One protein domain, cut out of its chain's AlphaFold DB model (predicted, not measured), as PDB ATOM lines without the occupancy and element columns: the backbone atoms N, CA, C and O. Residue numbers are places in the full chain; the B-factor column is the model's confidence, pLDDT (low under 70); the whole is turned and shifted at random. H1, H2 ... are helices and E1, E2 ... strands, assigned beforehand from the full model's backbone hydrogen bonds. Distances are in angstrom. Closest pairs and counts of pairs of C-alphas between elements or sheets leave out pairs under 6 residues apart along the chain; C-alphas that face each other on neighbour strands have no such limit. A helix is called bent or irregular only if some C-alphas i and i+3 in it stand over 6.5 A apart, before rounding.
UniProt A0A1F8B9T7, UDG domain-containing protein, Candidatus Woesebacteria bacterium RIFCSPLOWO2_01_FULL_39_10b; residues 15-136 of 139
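This is residues 15 to 136 of the 139 residues of the protein "UDG domain-containing protein" of Candidatus Woesebacteria bacterium RIFCSPLOWO2_01_FULL_39_10b (UniProt A0A1F8B9T7). A small three-stranded parallel sheet sits in the middle of a rounded body, with the bent helix H3 and helix H4 to one side of it and helix H2 set off from the sheet on the other side. H3b and H4 only graze the sheet, and the short H1 lies away from it among loops. The printed part has 122 residues with four named helices and three named strands, in the order E1 H1 H2 E2 H3 E3 H4; the sheet runs E2 E1 E3. The class is mixed, helices and strands; the whole is compact, with a radius of gyration of the C-alphas of 13.7 A and spans of 35 by 31 by 27 A.

Residues 15 to 30 hold no named element. E1, residues 31 to 35, begins at C-alpha 31 (39.089, 3.477, 59.150) and is 13.3 A long. H1 is residues 43 to 46. H2, residues 59 to 71, is 19.6 A long and only just irregular: C-alphas 67 and 70 are 7.0 A apart. E2 is residues 79 to 82. H3, residues 92 to 111, was assigned as one helix by its hydrogen bonds but is bent, with C-alphas 101 and 104 7.4 A apart. Its arms are H3a, residues 92 to 101, 15.2 A long, and H3b, residues 104 to 111, at a steep tilt of 69 degrees, only just short of about perpendicular. H3a is irregular: C-alphas 93 and 96 are 7.1 A apart. E3 is residues 117 to 120. H4, residues 123 to 134, is 16.7 A long and ends at C-alpha 134 (33.372, -16.724, 54.085).

E1 is the inner strand, parallel to E2 at 22 degrees, with N 33 and O 79 2.8 A apart, within hydrogen-bond range. E1 is also parallel to E3 at 14 degrees, with N 34 and O 119 2.8 A apart. E1, H1, H2 and E2 form a strand-helix-strand unit, two parallel neighbour strands with helices between, its crossover right-handed. E2, H3 and E3 form a split one, with E1 between the strands, also right-handed. H4 grazes the sheet with residues 124 to 129, and H3b with residues 106 to 110. H3a and H4 only just touch, with 3 pairs of C-alphas within 8 A, the closest Ser 96 and Ile 128 at 6.2 A; they run the same way at a shallow tilt of 28 degrees. H1 and H2 are not on the sheet and are apart. Every O i to N i+4 pair is within hydrogen-bond range in H3b and H4, against 7 of 9 in H2 and 4 of 6 in H3a; H1 is too short for such a pair.

The C-alphas farthest apart, those of Asn 54 and Leu 135, are 40.1 A apart. The printed part has no cut. The link from H1 to H2, 12 residues, is long; those from H3 to E3 and from E3 to H4 are tight. The mean pLDDT of the printed part is 93.3, and residue 136 is under 70.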
ATOM      1  N   PHE A  15      56.523 -10.640  49.922       79.94
ATOM      2  CA  PHE A  15      56.084  -9.250  49.887       79.94
ATOM      3  C   PHE A  15      56.091  -8.629  51.292       79.94
ATOM      4  O   PHE A  15      55.417  -9.148  52.187       79.94
ATOM      5  N   PRO A  16      56.806  -7.510  51.511       85.69
ATOM      6  CA  PRO A  16      56.814  -6.836  52.806       85.69
ATOM      7  C   PRO A  16      55.405  -6.399  53.212       85.69
ATOM      8  O   PRO A  16      54.697  -5.766  52.433       85.69
ATOM      9  N   THR A  17      54.990  -6.711  54.443       86.06
ATOM     10  CA  THR A  17      53.619  -6.425  54.916       86.06
ATOM     11  C   THR A  17      53.323  -4.922  54.987       86.06
ATOM     12  O   THR A  17      52.192  -4.513  54.740       86.06
ATOM     13  N   ASN A  18      54.338  -4.094  55.248       87.25
ATOM     14  CA  ASN A  18      54.238  -2.631  55.251       87.25
ATOM     15  C   ASN A  18      54.155  -2.018  53.841       87.25
ATOM     16  O   ASN A  18      53.738  -0.870  53.690       87.25
ATOM     17  N   LYS A  19      54.542  -2.753  52.791       88.94
ATOM     18  CA  LYS A  19      54.425  -2.268  51.417       88.94
ATOM     19  C   LYS A  19      52.958  -2.325  50.999       88.94
ATOM     20  O   LYS A  19      52.251  -3.288  51.285       88.94
ATOM     21  N   LEU A  20      52.497  -1.282  50.310       91.62
ATOM     22  CA  LEU A  20      51.089  -1.134  49.936       91.62
ATOM     23  C   LEU A  20      50.140  -1.307  51.139       91.62
ATOM     24  O   LEU A  20      49.094  -1.962  51.053       91.62
ATOM     25  N   HIS A  21      50.508  -0.702  52.267       95.62
ATOM     26  CA  HIS A  21      49.644  -0.498  53.421       95.62
ATOM     27  C   HIS A  21      49.871   0.906  53.959       95.62
ATOM     28  O   HIS A  21      50.917   1.201  54.529       95.62
ATOM     29  N   GLN A  22      48.897   1.784  53.762       96.88
ATOM     30  CA  GLN A  22      48.897   3.068  54.436       96.88
ATOM     31  C   GLN A  22      48.320   2.886  55.834       96.88
ATOM     32  O   GLN A  22      47.160   2.491  55.990       96.88
ATOM     33  N   ILE A  23      49.136   3.194  56.838       96.00
ATOM     34  CA  ILE A  23      48.694   3.242  58.226       96.00
ATOM     35  C   ILE A  23      47.869   4.511  58.425       96.00
ATOM     36  O   ILE A  23      48.266   5.606  58.032       96.00
ATOM     37  N   SER A  24      46.694   4.337  59.012       94.94
ATOM     38  CA  SER A  24      45.775   5.416  59.347       94.94
ATOM     39  C   SER A  24      46.324   6.314  60.456       94.94
ATOM     40  O   SER A  24      47.042   5.844  61.338       94.94
ATOM     41  N   SER A  25      45.900   7.572  60.489       96.31
ATOM     42  CA  SER A  25      46.311   8.557  61.492       96.31
ATOM     43  C   SER A  25      45.159   9.491  61.884       96.31
ATOM     44  O   SER A  25      44.098   9.510  61.255       96.31
ATOM     45  N   GLY A  26      45.342  10.253  62.969       94.94
ATOM     46  CA  GLY A  26      44.383  11.266  63.423       94.94
ATOM     47  C   GLY A  26      42.948  10.737  63.555       94.94
ATOM     48  O   GLY A  26      42.710   9.677  64.139       94.94
ATOM     49  N   LYS A  27      41.983  11.464  62.977       94.00
ATOM     50  CA  LYS A  27      40.563  11.062  62.944       94.00
ATOM     51  C   LYS A  27      40.309   9.785  62.130       94.00
ATOM     52  O   LYS A  27      39.346   9.077  62.399       94.00
ATOM     53  N   GLY A  28      41.188   9.454  61.183       95.31
ATOM     54  CA  GLY A  28      41.079   8.266  60.335       95.31
ATOM     55  C   GLY A  28      41.599   6.974  60.970       95.31
ATOM     56  O   GLY A  28      41.489   5.928  60.338       95.31
ATOM     57  N   LYS A  29      42.140   7.007  62.202       95.69
ATOM     58  CA  LYS A  29      42.874   5.892  62.849       95.69
ATOM     59  C   LYS A  29      42.142   4.543  62.923       95.69
ATOM     60  O   LYS A  29      42.774   3.515  63.131       95.69
ATOM     61  N   ILE A  30      40.815   4.553  62.820       95.06
ATOM     62  CA  ILE A  30      39.963   3.357  62.899       95.06
ATOM     63  C   ILE A  30      39.363   2.955  61.547       95.06
ATOM     64  O   ILE A  30      38.560   2.027  61.492       95.06
ATOM     65  N   ILE A  31      39.713   3.647  60.463       97.31
ATOM     66  CA  ILE A  31      39.089   3.477  59.150       97.31
ATOM     67  C   ILE A  31      40.092   2.852  58.192       97.31
ATOM     68  O   ILE A  31      41.204   3.359  58.036       97.31
ATOM     69  N   LEU A  32      39.676   1.783  57.516       98.12
ATOM     70  CA  LEU A  32      40.419   1.168  56.424       98.12
ATOM     71  C   LEU A  32      39.618   1.251  55.129       98.12
ATOM     72  O   LEU A  32      38.517   0.718  55.023       98.12
ATOM     73  N   ILE A  33      40.205   1.871  54.116       98.31
ATOM     74  CA  ILE A  33      39.684   1.895  52.754       98.31
ATOM     75  C   ILE A  33      40.382   0.787  51.958       98.31
ATOM     76  O   ILE A  33      41.604   0.641  52.010       98.31
ATOM     77  N   ILE A  34      39.613  -0.004  51.214       98.31
ATOM     78  CA  ILE A  34      40.113  -1.166  50.480       98.31
ATOM     79  C   ILE A  34      39.800  -1.015  48.993       98.31
ATOM     80  O   ILE A  34      38.638  -1.033  48.583       98.31
ATOM     81  N   GLY A  35      40.845  -0.899  48.176       97.06
ATOM     82  CA  GLY A  35      40.756  -0.950  46.717       97.06
ATOM     83  C   GLY A  35      40.911  -2.362  46.140       97.06
ATOM     84  O   GLY A  35      41.154  -3.343  46.844       97.06
ATOM     85  N   GLY A  36      40.778  -2.464  44.818       95.31
ATOM     86  CA  GLY A  36      40.912  -3.732  44.101       95.31
ATOM     87  C   GLY A  36      42.367  -4.117  43.834       95.31
ATOM     88  O   GLY A  36      42.812  -5.169  44.282       95.31
ATOM     89  N   SER A  37      43.090  -3.280  43.086       94.25
ATOM     90  CA  SER A  37      44.455  -3.533  42.610       94.25
ATOM     91  C   SER A  37      45.155  -2.220  42.239       94.25
ATOM     92  O   SER A  37      44.488  -1.385  41.608       94.25
ATOM     93  N   PRO A  38      46.478  -2.091  42.461       92.50
ATOM     94  CA  PRO A  38      47.212  -0.871  42.158       92.50
ATOM     95  C   PRO A  38      47.042  -0.412  40.713       92.50
ATOM     96  O   PRO A  38      46.936  -1.233  39.802       92.50
ATOM     97  N   SER A  39      47.071   0.901  40.479       90.50
ATOM     98  CA  SER A  39      47.114   1.470  39.129       90.50
ATOM     99  C   SER A  39      48.539   1.506  38.570       90.50
ATOM    100  O   SER A  39      49.526   1.432  39.303       90.50
ATOM    101  N   GLU A  40      48.660   1.646  37.249       88.69
ATOM    102  CA  GLU A  40      49.953   1.643  36.560       88.69
ATOM    103  C   GLU A  40      50.911   2.722  37.081       88.69
ATOM    104  O   GLU A  40      52.069   2.424  37.361       88.69
ATOM    105  N   ASN A  41      50.405   3.944  37.254       87.25
ATOM    106  CA  ASN A  41      51.171   5.123  37.666       87.25
ATOM    107  C   ASN A  41      50.726   5.654  39.037       87.25
ATOM    108  O   ASN A  41      50.794   6.851  39.283       87.25
ATOM    109  N   GLY A  42      50.217   4.778  39.906       88.44
ATOM    110  CA  GLY A  42      49.798   5.141  41.259       88.44
ATOM    111  C   GLY A  42      50.831   4.804  42.327       88.44
ATOM    112  O   GLY A  42      52.027   4.668  42.066       88.44
ATOM    113  N   TRP A  43      50.325   4.575  43.537       92.62
ATOM    114  CA  TRP A  43      51.111   4.370  44.755       92.62
ATOM    115  C   TRP A  43      52.098   3.206  44.734       92.62
ATOM    116  O   TRP A  43      53.083   3.233  45.465       92.62
ATOM    117  N   ARG A  44      51.921   2.227  43.839       89.19
ATOM    118  CA  ARG A  44      52.927   1.178  43.617       89.19
ATOM    119  C   ARG A  44      54.275   1.730  43.152       89.19
ATOM    120  O   ARG A  44      55.288   1.082  43.387       89.19
ATOM    121  N   LYS A  45      54.263   2.875  42.458       90.56
ATOM    122  CA  LYS A  45      55.455   3.584  41.984       90.56
ATOM    123  C   LYS A  45      55.702   4.866  42.780       90.56
ATOM    124  O   LYS A  45      56.845   5.148  43.102       90.56
ATOM    125  N   SER A  46      54.653   5.628  43.112       91.75
ATOM    126  CA  SER A  46      54.803   6.900  43.840       91.75
ATOM    127  C   SER A  46      55.029   6.729  45.343       91.75
ATOM    128  O   SER A  46      55.389   7.685  46.019       91.75
ATOM    129  N   GLY A  47      54.766   5.540  45.895       91.19
ATOM    130  CA  GLY A  47      54.822   5.279  47.334       91.19
ATOM    131  C   GLY A  47      53.691   5.931  48.137       91.19
ATOM    132  O   GLY A  47      53.595   5.687  49.337       91.19
ATOM    133  N   LYS A  48      52.816   6.724  47.502       93.62
ATOM    134  CA  LYS A  48      51.776   7.506  48.178       93.62
ATOM    135  C   LYS A  48      50.386   7.197  47.626       93.62
ATOM    136  O   LYS A  48      50.116   7.347  46.434       93.62
ATOM    137  N   THR A  49      49.492   6.759  48.505       94.19
ATOM    138  CA  THR A  49      48.141   6.309  48.153       94.19
ATOM    139  C   THR A  49      47.333   7.386  47.448       94.19
ATOM    140  O   THR A  49      47.225   8.490  47.954       94.19
ATOM    141  N   PHE A  50      46.707   7.053  46.316       96.06
ATOM    142  CA  PHE A  50      45.949   7.989  45.478       96.06
ATOM    143  C   PHE A  50      46.773   9.114  44.835       96.06
ATOM    144  O   PHE A  50      46.170   9.999  44.240       96.06
ATOM    145  N   TYR A  51      48.105   9.081  44.866       96.12
ATOM    146  CA  TYR A  51      48.936  10.057  44.155       96.12
ATOM    147  C   TYR A  51      49.693   9.408  43.003       96.12
ATOM    148  O   TYR A  51      50.090   8.240  43.079       96.12
ATOM    149  N   ASP A  52      49.893  10.176  41.937       94.75
ATOM    150  CA  ASP A  52      50.806   9.799  40.863       94.75
ATOM    151  C   ASP A  52      52.271  10.109  41.210       94.75
ATOM    152  O   ASP A  52      52.601  10.582  42.299       94.75
ATOM    153  N   LEU A  53      53.162   9.804  40.268       94.44
ATOM    154  CA  LEU A  53      54.603  10.038  40.376       94.44
ATOM    155  C   LEU A  53      54.990  11.515  40.525       94.44
ATOM    156  O   LEU A  53      56.058  11.801  41.051       94.44
ATOM    157  N   ASN A  54      54.128  12.437  40.096       95.38
ATOM    158  CA  ASN A  54      54.363  13.876  40.183       95.38
ATOM    159  C   ASN A  54      53.790  14.469  41.480       95.38
ATOM    160  O   ASN A  54      53.727  15.687  41.632       95.38
ATOM    161  N   GLY A  55      53.303  13.628  42.401       94.31
ATOM    162  CA  GLY A  55      52.671  14.084  43.635       94.31
ATOM    163  C   GLY A  55      51.289  14.702  43.418       94.31
ATOM    164  O   GLY A  55      50.770  15.370  44.316       94.31
ATOM    165  N   LYS A  56      50.646  14.467  42.267       96.19
ATOM    166  CA  LYS A  56      49.285  14.940  41.997       96.19
ATOM    167  C   LYS A  56      48.262  13.923  42.492       96.19
ATOM    168  O   LYS A  56      48.337  12.732  42.189       96.19
ATOM    169  N   LEU A  57      47.266  14.410  43.236       96.44
ATOM    170  CA  LEU A  57      46.147  13.590  43.704       96.44
ATOM    171  C   LEU A  57      45.319  13.099  42.503       96.44
ATOM    172  O   LEU A  57      44.817  13.894  41.699       96.44
ATOM    173  N   LEU A  58      45.168  11.782  42.397       95.38
ATOM    174  CA  LEU A  58      44.398  11.098  41.365       95.38
ATOM    175  C   LEU A  58      42.901  11.397  41.508       95.38
ATOM    176  O   LEU A  58      42.391  11.671  42.595       95.38
ATOM    177  N   ALA A  59      42.164  11.288  40.400       94.81
ATOM    178  CA  ALA A  59      40.732  11.591  40.357       94.81
ATOM    179  C   ALA A  59      39.902  10.771  41.364       94.81
ATOM    180  O   ALA A  59      38.946  11.290  41.937       94.81
ATOM    181  N   SER A  60      40.281   9.515  41.614       93.69
ATOM    182  CA  SER A  60      39.644   8.672  42.632       93.69
ATOM    183  C   SER A  60      39.831   9.228  44.043       93.69
ATOM    184  O   SER A  60      38.857   9.309  44.784       93.69
ATOM    185  N   GLY A  61      41.042   9.672  44.389       96.62
ATOM    186  CA  GLY A  61      41.331  10.298  45.681       96.62
ATOM    187  C   GLY A  61      40.582  11.615  45.857       96.62
ATOM    188  O   GLY A  61      39.971  11.834  46.895       96.62
ATOM    189  N   LYS A  62      40.528  12.450  44.805       97.69
ATOM    190  CA  LYS A  62      39.753  13.705  44.810       97.69
ATOM    191  C   LYS A  62      38.274  13.469  45.120       97.69
ATOM    192  O   LYS A  62      37.733  14.104  46.019       97.69
ATOM    193  N   ARG A  63      37.635  12.541  44.399       97.06
ATOM    194  CA  ARG A  63      36.215  12.204  44.608       97.06
ATOM    195  C   ARG A  63      35.970  11.620  45.994       97.06
ATOM    196  O   ARG A  63      34.983  11.958  46.634       97.06
ATOM    197  N   LEU A  64      36.871  10.766  46.475       97.00
ATOM    198  CA  LEU A  64      36.725  10.171  47.797       97.00
ATOM    199  C   LEU A  64      36.891  11.216  48.911       97.00
ATOM    200  O   LEU A  64      36.095  11.222  49.841       97.00
ATOM    201  N   ASN A  65      37.826  12.161  48.775       98.06
ATOM    202  CA  ASN A  65      37.952  13.293  49.700       98.06
ATOM    203  C   ASN A  65      36.696  14.168  49.728       98.06
ATOM    204  O   ASN A  65      36.289  14.588  50.804       98.06
ATOM    205  N   GLN A  66      36.042  14.403  48.585       97.94
ATOM    206  CA  GLN A  66      34.768  15.133  48.563       97.94
ATOM    207  C   GLN A  66      33.710  14.434  49.432       97.94
ATOM    208  O   GLN A  66      33.067  15.089  50.248       97.94
ATOM    209  N   LEU A  67      33.596  13.105  49.331       96.44
ATOM    210  CA  LEU A  67      32.645  12.312  50.122       96.44
ATOM    211  C   LEU A  67      33.004  12.253  51.613       96.44
ATOM    212  O   LEU A  67      32.121  12.251  52.463       96.44
ATOM    213  N   LEU A  68      34.296  12.190  51.932       96.62
ATOM    214  CA  LEU A  68      34.796  12.068  53.303       96.62
ATOM    215  C   LEU A  68      34.835  13.408  54.056       96.62
ATOM    216  O   LEU A  68      34.868  13.416  55.288       96.62
ATOM    217  N   SER A  69      34.818  14.531  53.334       96.69
ATOM    218  CA  SER A  69      35.048  15.866  53.899       96.69
ATOM    219  C   SER A  69      34.063  16.247  55.007       96.69
ATOM    220  O   SER A  69      34.488  16.765  56.039       96.69
ATOM    221  N   SER A  70      32.776  15.918  54.855       96.06
ATOM    222  CA  SER A  70      31.733  16.198  55.855       96.06
ATOM    223  C   SER A  70      31.942  15.454  57.178       96.06
ATOM    224  O   SER A  70      31.444  15.882  58.214       96.06
ATOM    225  N   LEU A  71      32.721  14.370  57.164       94.75
ATOM    226  CA  LEU A  71      33.083  13.585  58.344       94.75
ATOM    227  C   LEU A  71      34.419  14.040  58.959       94.75
ATOM    228  O   LEU A  71      34.898  13.443  59.923       94.75
ATOM    229  N   GLY A  72      35.058  15.074  58.398       95.88
ATOM    230  CA  GLY A  72      36.409  15.487  58.775       95.88
ATOM    231  C   GLY A  72      37.459  14.417  58.462       95.88
ATOM    232  O   GLY A  72      38.434  14.276  59.205       95.88
ATOM    233  N   LEU A  73      37.226  13.635  57.406       97.25
ATOM    234  CA  LEU A  73      38.079  12.543  56.951       97.25
ATOM    235  C   LEU A  73      38.680  12.851  55.578       97.25
ATOM    236  O   LEU A  73      38.143  13.638  54.800       97.25
ATOM    237  N   SER A  74      39.788  12.184  55.264       97.81
ATOM    238  CA  SER A  74      40.424  12.246  53.950       97.81
ATOM    239  C   SER A  74      41.228  10.975  53.666       97.81
ATOM    240  O   SER A  74      41.546  10.204  54.581       97.81
ATOM    241  N   VAL A  75      41.571  10.739  52.401       97.38
ATOM    242  CA  VAL A  75      42.370   9.582  51.978       97.38
ATOM    243  C   VAL A  75      43.791   9.612  52.524       97.38
ATOM    244  O   VAL A  75      44.433   8.572  52.563       97.38
ATOM    245  N   GLU A  76      44.291  10.771  52.945       97.00
ATOM    246  CA  GLU A  76      45.628  10.954  53.511       97.00
ATOM    247  C   GLU A  76      45.713  10.509  54.978       97.00
ATOM    248  O   GLU A  76      46.788  10.118  55.427       97.00
ATOM    249  N   ILE A  77      44.597  10.545  55.719       97.31
ATOM    250  CA  ILE A  77      44.559  10.152  57.140       97.31
ATOM    251  C   ILE A  77      43.870   8.804  57.375       97.31
ATOM    252  O   ILE A  77      44.070   8.171  58.412       97.31
ATOM    253  N   CYS A  78      43.049   8.337  56.433       98.00
ATOM    254  CA  CYS A  78      42.459   7.004  56.507       98.00
ATOM    255  C   CYS A  78      43.509   5.928  56.210       98.00
ATOM    256  O   CYS A  78      44.474   6.154  55.484       98.00
ATOM    257  N   GLY A  79      43.308   4.729  56.742       98.00
ATOM    258  CA  GLY A  79      44.092   3.573  56.335       98.00
ATOM    259  C   GLY A  79      43.732   3.198  54.905       98.00
ATOM    260  O   GLY A  79      42.579   3.350  54.494       98.00
ATOM    261  N   PHE A  80      44.692   2.681  54.145       97.94
ATOM    262  CA  PHE A  80      44.410   2.185  52.802       97.94
ATOM    263  C   PHE A  80      45.223   0.948  52.454       97.94
ATOM    264  O   PHE A  80      46.422   0.857  52.730       97.94
ATOM    265  N   THR A  81      44.573   0.006  51.781       97.44
ATOM    266  CA  THR A  81      45.248  -1.072  51.066       97.44
ATOM    267  C   THR A  81      44.386  -1.575  49.910       97.44
ATOM    268  O   THR A  81      43.306  -1.058  49.646       97.44
ATOM    269  N   GLU A  82      44.859  -2.587  49.194       96.25
ATOM    270  CA  GLU A  82      44.148  -3.201  48.073       96.25
ATOM    271  C   GLU A  82      44.124  -4.720  48.214       96.25
ATOM    272  O   GLU A  82      45.056  -5.302  48.765       96.25
ATOM    273  N   LEU A  83      43.078  -5.393  47.733       95.56
ATOM    274  CA  LEU A  83      43.000  -6.856  47.842       95.56
ATOM    275  C   LEU A  83      44.112  -7.548  47.050       95.56
ATOM    276  O   LEU A  83      44.762  -8.461  47.552       95.56
ATOM    277  N   ALA A  84      44.344  -7.107  45.816       93.69
ATOM    278  CA  ALA A  84      45.525  -7.459  45.046       93.69
ATOM    279  C   ALA A  84      46.668  -6.493  45.372       93.69
ATOM    280  O   ALA A  84      46.473  -5.282  45.340       93.69
ATOM    281  N   LYS A  85      47.880  -7.010  45.605       92.31
ATOM    282  CA  LYS A  85      49.096  -6.177  45.712       92.31
ATOM    283  C   LYS A  85      49.822  -6.016  44.367       92.31
ATOM    284  O   LYS A  85      50.747  -5.218  44.249       92.31
ATOM    285  N   CYS A  86      49.401  -6.768  43.348       88.69
ATOM    286  CA  CYS A  86      49.962  -6.753  41.999       88.69
ATOM    287  C   CYS A  86      49.213  -5.765  41.094       88.69
ATOM    288  O   CYS A  86      47.981  -5.708  41.117       88.69
ATOM    289  N   PHE A  87      49.932  -5.065  40.215       90.06
ATOM    290  CA  PHE A  87      49.303  -4.403  39.072       90.06
ATOM    291  C   PHE A  87      48.836  -5.466  38.071       90.06
ATOM    292  O   PHE A  87      49.641  -6.234  37.558       90.06
ATOM    293  N   ILE A  88      47.534  -5.518  37.799       87.81
ATOM    294  CA  ILE A  88      46.935  -6.536  36.913       87.81
ATOM    295  C   ILE A  88      46.644  -6.021  35.492       87.81
ATOM    296  O   ILE A  88      46.043  -6.725  34.679       87.81
ATOM    297  N   GLY A  89      47.041  -4.781  35.185       85.69
ATOM    298  CA  GLY A  89      46.812  -4.156  33.883       85.69
ATOM    299  C   GLY A  89      45.347  -4.182  33.442       85.69
ATOM    300  O   GLY A  89      44.419  -4.003  34.235       85.69
ATOM    301  N   LYS A  90      45.138  -4.426  32.143       83.62
ATOM    302  CA  LYS A  90      43.804  -4.596  31.544       83.62
ATOM    303  C   LYS A  90      43.192  -5.973  31.833       83.62
ATOM    304  O   LYS A  90      41.999  -6.168  31.606       83.62
ATOM    305  N   ASN A  91      43.965  -6.925  32.361       83.81
ATOM    306  CA  ASN A  91      43.496  -8.280  32.624       83.81
ATOM    307  C   ASN A  91      42.706  -8.347  33.940       83.81
ATOM    308  O   ASN A  91      43.157  -8.862  34.960       83.81
ATOM    309  N   ARG A  92      41.474  -7.835  33.925       81.19
ATOM    310  CA  ARG A  92      40.601  -7.848  35.109       81.19
ATOM    311  C   ARG A  92      40.213  -9.262  35.564       81.19
ATOM    312  O   ARG A  92      39.847  -9.429  36.724       81.19
ATOM    313  N   LYS A  93      40.338 -10.278  34.698       86.62
ATOM    314  CA  LYS A  93      39.991 -11.679  35.006       86.62
ATOM    315  C   LYS A  93      40.876 -12.273  36.110       86.62
ATOM    316  O   LYS A  93      40.406 -13.109  36.874       86.62
ATOM    317  N   ILE A  94      42.123 -11.809  36.238       90.31
ATOM    318  CA  ILE A  94      43.063 -12.311  37.254       90.31
ATOM    319  C   ILE A  94      42.935 -11.615  38.614       90.31
ATOM    320  O   ILE A  94      43.648 -11.982  39.543       90.31
ATOM    321  N   LEU A  95      42.037 -10.631  38.767       91.94
ATOM    322  CA  LEU A  95      41.864  -9.923  40.039       91.94
ATOM    323  C   LEU A  95      41.541 -10.906  41.172       91.94
ATOM    324  O   LEU A  95      42.186 -10.868  42.210       91.94
ATOM    325  N   SER A  96      40.602 -11.830  40.950       93.38
ATOM    326  CA  SER A  96      40.177 -12.781  41.984       93.38
ATOM    327  C   SER A  96      41.295 -13.735  42.417       93.38
ATOM    328  O   SER A  96      41.500 -13.919  43.616       93.38
ATOM    329  N   SER A  97      42.042 -14.317  41.473       92.00
ATOM    330  CA  SER A  97      43.148 -15.228  41.794       92.00
ATOM    331  C   SER A  97      44.316 -14.492  42.453       92.00
ATOM    332  O   SER A  97      44.872 -14.981  43.436       92.00
ATOM    333  N   CYS A  98      44.635 -13.288  41.976       92.44
ATOM    334  CA  CYS A  98      45.635 -12.409  42.575       92.44
ATOM    335  C   CYS A  98      45.277 -12.036  44.020       92.44
ATOM    336  O   CYS A  98      46.105 -12.192  44.919       92.44
ATOM    337  N   SER A  99      44.037 -11.606  44.266       94.06
ATOM    338  CA  SER A  99      43.552 -11.286  45.611       94.06
ATOM    339  C   SER A  99      43.575 -12.499  46.537       94.06
ATOM    340  O   SER A  99      43.963 -12.356  47.691       94.06
ATOM    341  N   LYS A 100      43.236 -13.699  46.039       93.19
ATOM    342  CA  LYS A 100      43.360 -14.945  46.815       93.19
ATOM    343  C   LYS A 100      44.810 -15.194  47.236       93.19
ATOM    344  O   LYS A 100      45.054 -15.487  48.401       93.19
ATOM    345  N   GLY A 101      45.765 -15.037  46.317       91.12
ATOM    346  CA  GLY A 101      47.194 -15.166  46.627       91.12
ATOM    347  C   GLY A 101      47.672 -14.128  47.644       91.12
ATOM    348  O   GLY A 101      48.399 -14.459  48.573       91.12
ATOM    349  N   CYS A 102      47.203 -12.885  47.528       92.88
ATOM    350  CA  CYS A 102      47.559 -11.783  48.427       92.88
ATOM    351  C   CYS A 102      46.817 -11.801  49.778       92.88
ATOM    352  O   CYS A 102      47.138 -11.000  50.660       92.88
ATOM    353  N   TRP A 103      45.834 -12.687  49.957       94.06
ATOM    354  CA  TRP A 103      44.956 -12.700  51.127       94.06
ATOM    355  C   TRP A 103      45.706 -12.835  52.464       94.06
ATOM    356  O   TRP A 103      45.423 -12.053  53.371       94.06
ATOM    357  N   PRO A 104      46.735 -13.699  52.610       91.56
ATOM    358  CA  PRO A 104      47.509 -13.770  53.850       91.56
ATOM    359  C   PRO A 104      48.211 -12.453  54.213       91.56
ATOM    360  O   PRO A 104      48.276 -12.097  55.388       91.56
ATOM    361  N   ILE A 105      48.708 -11.704  53.219       92.81
ATOM    362  CA  ILE A 105      49.312 -10.378  53.438       92.81
ATOM    363  C   ILE A 105      48.235  -9.406  53.918       92.81
ATOM    364  O   ILE A 105      48.434  -8.699  54.902       92.81
ATOM    365  N   PHE A 106      47.083  -9.398  53.243       94.69
ATOM    366  CA  PHE A 106      45.956  -8.545  53.605       94.69
ATOM    367  C   PHE A 106      45.489  -8.791  55.048       94.69
ATOM    368  O   PHE A 106      45.292  -7.836  55.790       94.69
ATOM    369  N   LEU A 107      45.397 -10.047  55.492       93.75
ATOM    370  CA  LEU A 107      45.023 -10.365  56.874       93.75
ATOM    371  C   LEU A 107      46.056  -9.890  57.895       93.75
ATOM    372  O   LEU A 107      45.679  -9.436  58.973       93.75
ATOM    373  N   LYS A 108      47.354  -9.975  57.578       93.19
ATOM    374  CA  LYS A 108      48.410  -9.427  58.445       93.19
ATOM    375  C   LYS A 108      48.277  -7.908  58.579       93.19
ATOM    376  O   LYS A 108      48.353  -7.398  59.691       93.19
ATOM    377  N   GLN A 109      48.009  -7.209  57.475       93.81
ATOM    378  CA  GLN A 109      47.747  -5.763  57.466       93.81
ATOM    379  C   GLN A 109      46.475  -5.403  58.245       93.81
ATOM    380  O   GLN A 109      46.455  -4.434  58.997       93.81
ATOM    381  N   LEU A 110      45.414  -6.203  58.111       93.12
ATOM    382  CA  LEU A 110      44.168  -6.000  58.846       93.12
ATOM    383  C   LEU A 110      44.364  -6.184  60.358       93.12
ATOM    384  O   LEU A 110      43.772  -5.449  61.136       93.12
ATOM    385  N   LYS A 111      45.207  -7.137  60.774       92.25
ATOM    386  CA  LYS A 111      45.521  -7.402  62.189       92.25
ATOM    387  C   LYS A 111      46.480  -6.385  62.809       92.25
ATOM    388  O   LYS A 111      46.508  -6.268  64.029       92.25
ATOM    389  N   SER A 112      47.274  -5.668  62.011       91.50
ATOM    390  CA  SER A 112      48.287  -4.747  62.542       91.50
ATOM    391  C   SER A 112      47.705  -3.435  63.076       91.50
ATOM    392  O   SER A 112      48.415  -2.674  63.726       91.50
ATOM    393  N   VAL A 113      46.433  -3.145  62.791       91.50
ATOM    394  CA  VAL A 113      45.720  -1.956  63.267       91.50
ATOM    395  C   VAL A 113      44.295  -2.357  63.646       91.50
ATOM    396  O   VAL A 113      43.644  -3.119  62.940       91.50
ATOM    397  N   ASN A 114      43.773  -1.820  64.748       92.06
ATOM    398  CA  ASN A 114      42.414  -2.097  65.221       92.06
ATOM    399  C   ASN A 114      41.362  -1.282  64.444       92.06
ATOM    400  O   ASN A 114      40.736  -0.367  64.990       92.06
ATOM    401  N   TYR A 115      41.196  -1.582  63.157       95.06
ATOM    402  CA  TYR A 115      40.183  -0.943  62.318       95.06
ATOM    403  C   TYR A 115      38.767  -1.289  62.801       95.06
ATOM    404  O   TYR A 115      38.458  -2.441  63.096       95.06
ATOM    405  N   LYS A 116      37.897  -0.278  62.877       95.38
ATOM    406  CA  LYS A 116      36.485  -0.390  63.283       95.38
ATOM    407  C   LYS A 116      35.517  -0.219  62.118       95.38
ATOM    408  O   LYS A 116      34.382  -0.672  62.208       95.38
ATOM    409  N   LEU A 117      35.965   0.418  61.037       95.44
ATOM    410  CA  LEU A 117      35.187   0.609  59.820       95.44
ATOM    411  C   LEU A 117      36.024   0.227  58.601       95.44
ATOM    412  O   LEU A 117      37.146   0.708  58.432       95.44
ATOM    413  N   ILE A 118      35.447  -0.605  57.737       96.50
ATOM    414  CA  ILE A 118      36.024  -0.981  56.448       96.50
ATOM    415  C   ILE A 118      35.159  -0.400  55.329       96.50
ATOM    416  O   ILE A 118      33.950  -0.616  55.296       96.50
ATOM    417  N   ILE A 119      35.792   0.298  54.386       97.06
ATOM    418  CA  ILE A 119      35.155   0.858  53.191       97.06
ATOM    419  C   ILE A 119      35.698   0.123  51.965       97.06
ATOM    420  O   ILE A 119      36.861   0.283  51.599       97.06
ATOM    421  N   LEU A 120      34.860  -0.678  51.310       97.62
ATOM    422  CA  LEU A 120      35.224  -1.433  50.106       97.62
ATOM    423  C   LEU A 120      34.925  -0.612  48.846       97.62
ATOM    424  O   LEU A 120      33.778  -0.252  48.582       97.62
ATOM    425  N   LEU A 121      35.945  -0.342  48.031       96.25
ATOM    426  CA  LEU A 121      35.800   0.421  46.793       96.25
ATOM    427  C   LEU A 121      35.540  -0.506  45.599       96.25
ATOM    428  O   LEU A 121      36.447  -1.168  45.085       96.25
ATOM    429  N   GLY A 122      34.298  -0.493  45.115       94.06
ATOM    430  CA  GLY A 122      33.875  -1.145  43.875       94.06
ATOM    431  C   GLY A 122      33.274  -2.543  44.057       94.06
ATOM    432  O   GLY A 122      33.680  -3.328  44.912       94.06
ATOM    433  N   VAL A 123      32.319  -2.877  43.184       95.31
ATOM    434  CA  VAL A 123      31.519  -4.117  43.255       95.31
ATOM    435  C   VAL A 123      32.383  -5.380  43.205       95.31
ATOM    436  O   VAL A 123      32.106  -6.348  43.907       95.31
ATOM    437  N   GLN A 124      33.444  -5.387  42.395       94.88
ATOM    438  CA  GLN A 124      34.333  -6.549  42.288       94.88
ATOM    439  C   GLN A 124      35.148  -6.765  43.569       94.88
ATOM    440  O   GLN A 124      35.274  -7.898  44.025       94.88
ATOM    441  N   THR A 125      35.641  -5.685  44.181       96.25
ATOM    442  CA  THR A 125      36.341  -5.726  45.470       96.25
ATOM    443  C   THR A 125      35.434  -6.307  46.553       96.25
ATOM    444  O   THR A 125      35.841  -7.233  47.247       96.25
ATOM    445  N   LEU A 126      34.180  -5.842  46.633       96.88
ATOM    446  CA  LEU A 126      33.176  -6.366  47.565       96.88
ATOM    447  C   LEU A 126      32.918  -7.867  47.361       96.88
ATOM    448  O   LEU A 126      32.985  -8.641  48.312       96.88
ATOM    449  N   LYS A 127      32.669  -8.295  46.116       96.38
ATOM    450  CA  LYS A 127      32.413  -9.710  45.793       96.38
ATOM    451  C   LYS A 127      33.580 -10.613  46.196       96.38
ATOM    452  O   LYS A 127      33.362 -11.679  46.769       96.38
ATOM    453  N   ILE A 128      34.810 -10.195  45.897       96.38
ATOM    454  CA  ILE A 128      36.016 -10.962  46.227       96.38
ATOM    455  C   ILE A 128      36.227 -11.006  47.740       96.38
ATOM    456  O   ILE A 128      36.469 -12.090  48.266       96.38
ATOM    457  N   PHE A 129      36.102  -9.866  48.426       96.69
ATOM    458  CA  PHE A 129      36.219  -9.796  49.882       96.69
ATOM    459  C   PHE A 129      35.233 -10.755  50.551       96.69
ATOM    460  O   PHE A 129      35.659 -11.621  51.305       96.69
ATOM    461  N   ASN A 130      33.945 -10.690  50.200       95.56
ATOM    462  CA  ASN A 130      32.926 -11.574  50.775       95.56
ATOM    463  C   ASN A 130      33.249 -13.053  50.533       95.56
ATOM    464  O   ASN A 130      33.203 -13.853  51.463       95.56
ATOM    465  N   LYS A 131      33.633 -13.415  49.302       94.94
ATOM    466  CA  LYS A 131      33.996 -14.796  48.963       94.94
ATOM    467  C   LYS A 131      35.173 -15.306  49.801       94.94
ATOM    468  O   LYS A 131      35.127 -16.436  50.272       94.94
ATOM    469  N   LEU A 132      36.232 -14.509  49.952       94.44
ATOM    470  CA  LEU A 132      37.431 -14.918  50.690       94.44
ATOM    471  C   LEU A 132      37.209 -14.931  52.206       94.44
ATOM    472  O   LEU A 132      37.722 -15.825  52.872       94.44
ATOM    473  N   SER A 133      36.412 -14.000  52.732       90.50
ATOM    474  CA  SER A 133      36.062 -13.950  54.154       90.50
ATOM    475  C   SER A 133      35.216 -15.153  54.581       90.50
ATOM    476  O   SER A 133      35.518 -15.769  55.597       90.50
ATOM    477  N   ILE A 134      34.214 -15.550  53.782       86.00
ATOM    478  CA  ILE A 134      33.372 -16.724  54.085       86.00
ATOM    479  C   ILE A 134      34.216 -17.999  54.170       86.00
ATOM    480  O   ILE A 134      34.080 -18.750  55.127       86.00
ATOM    481  N   LEU A 135      35.138 -18.202  53.220       72.38
ATOM    482  CA  LEU A 135      36.021 -19.376  53.178       72.38
ATOM    483  C   LEU A 135      36.931 -19.517  54.409       72.38
ATOM    484  O   LEU A 135      37.502 -20.583  54.616       72.38
ATOM    485  N   GLN A 136      37.101 -18.454  55.196       64.56
ATOM    486  CA  GLN A 136      37.926 -18.447  56.403       64.56
ATOM    487  C   GLN A 136      37.132 -18.502  57.709       64.56
ATOM    488  O   GLN A 136      37.718 -18.814  58.738       64.56
TER     489      GLN A 136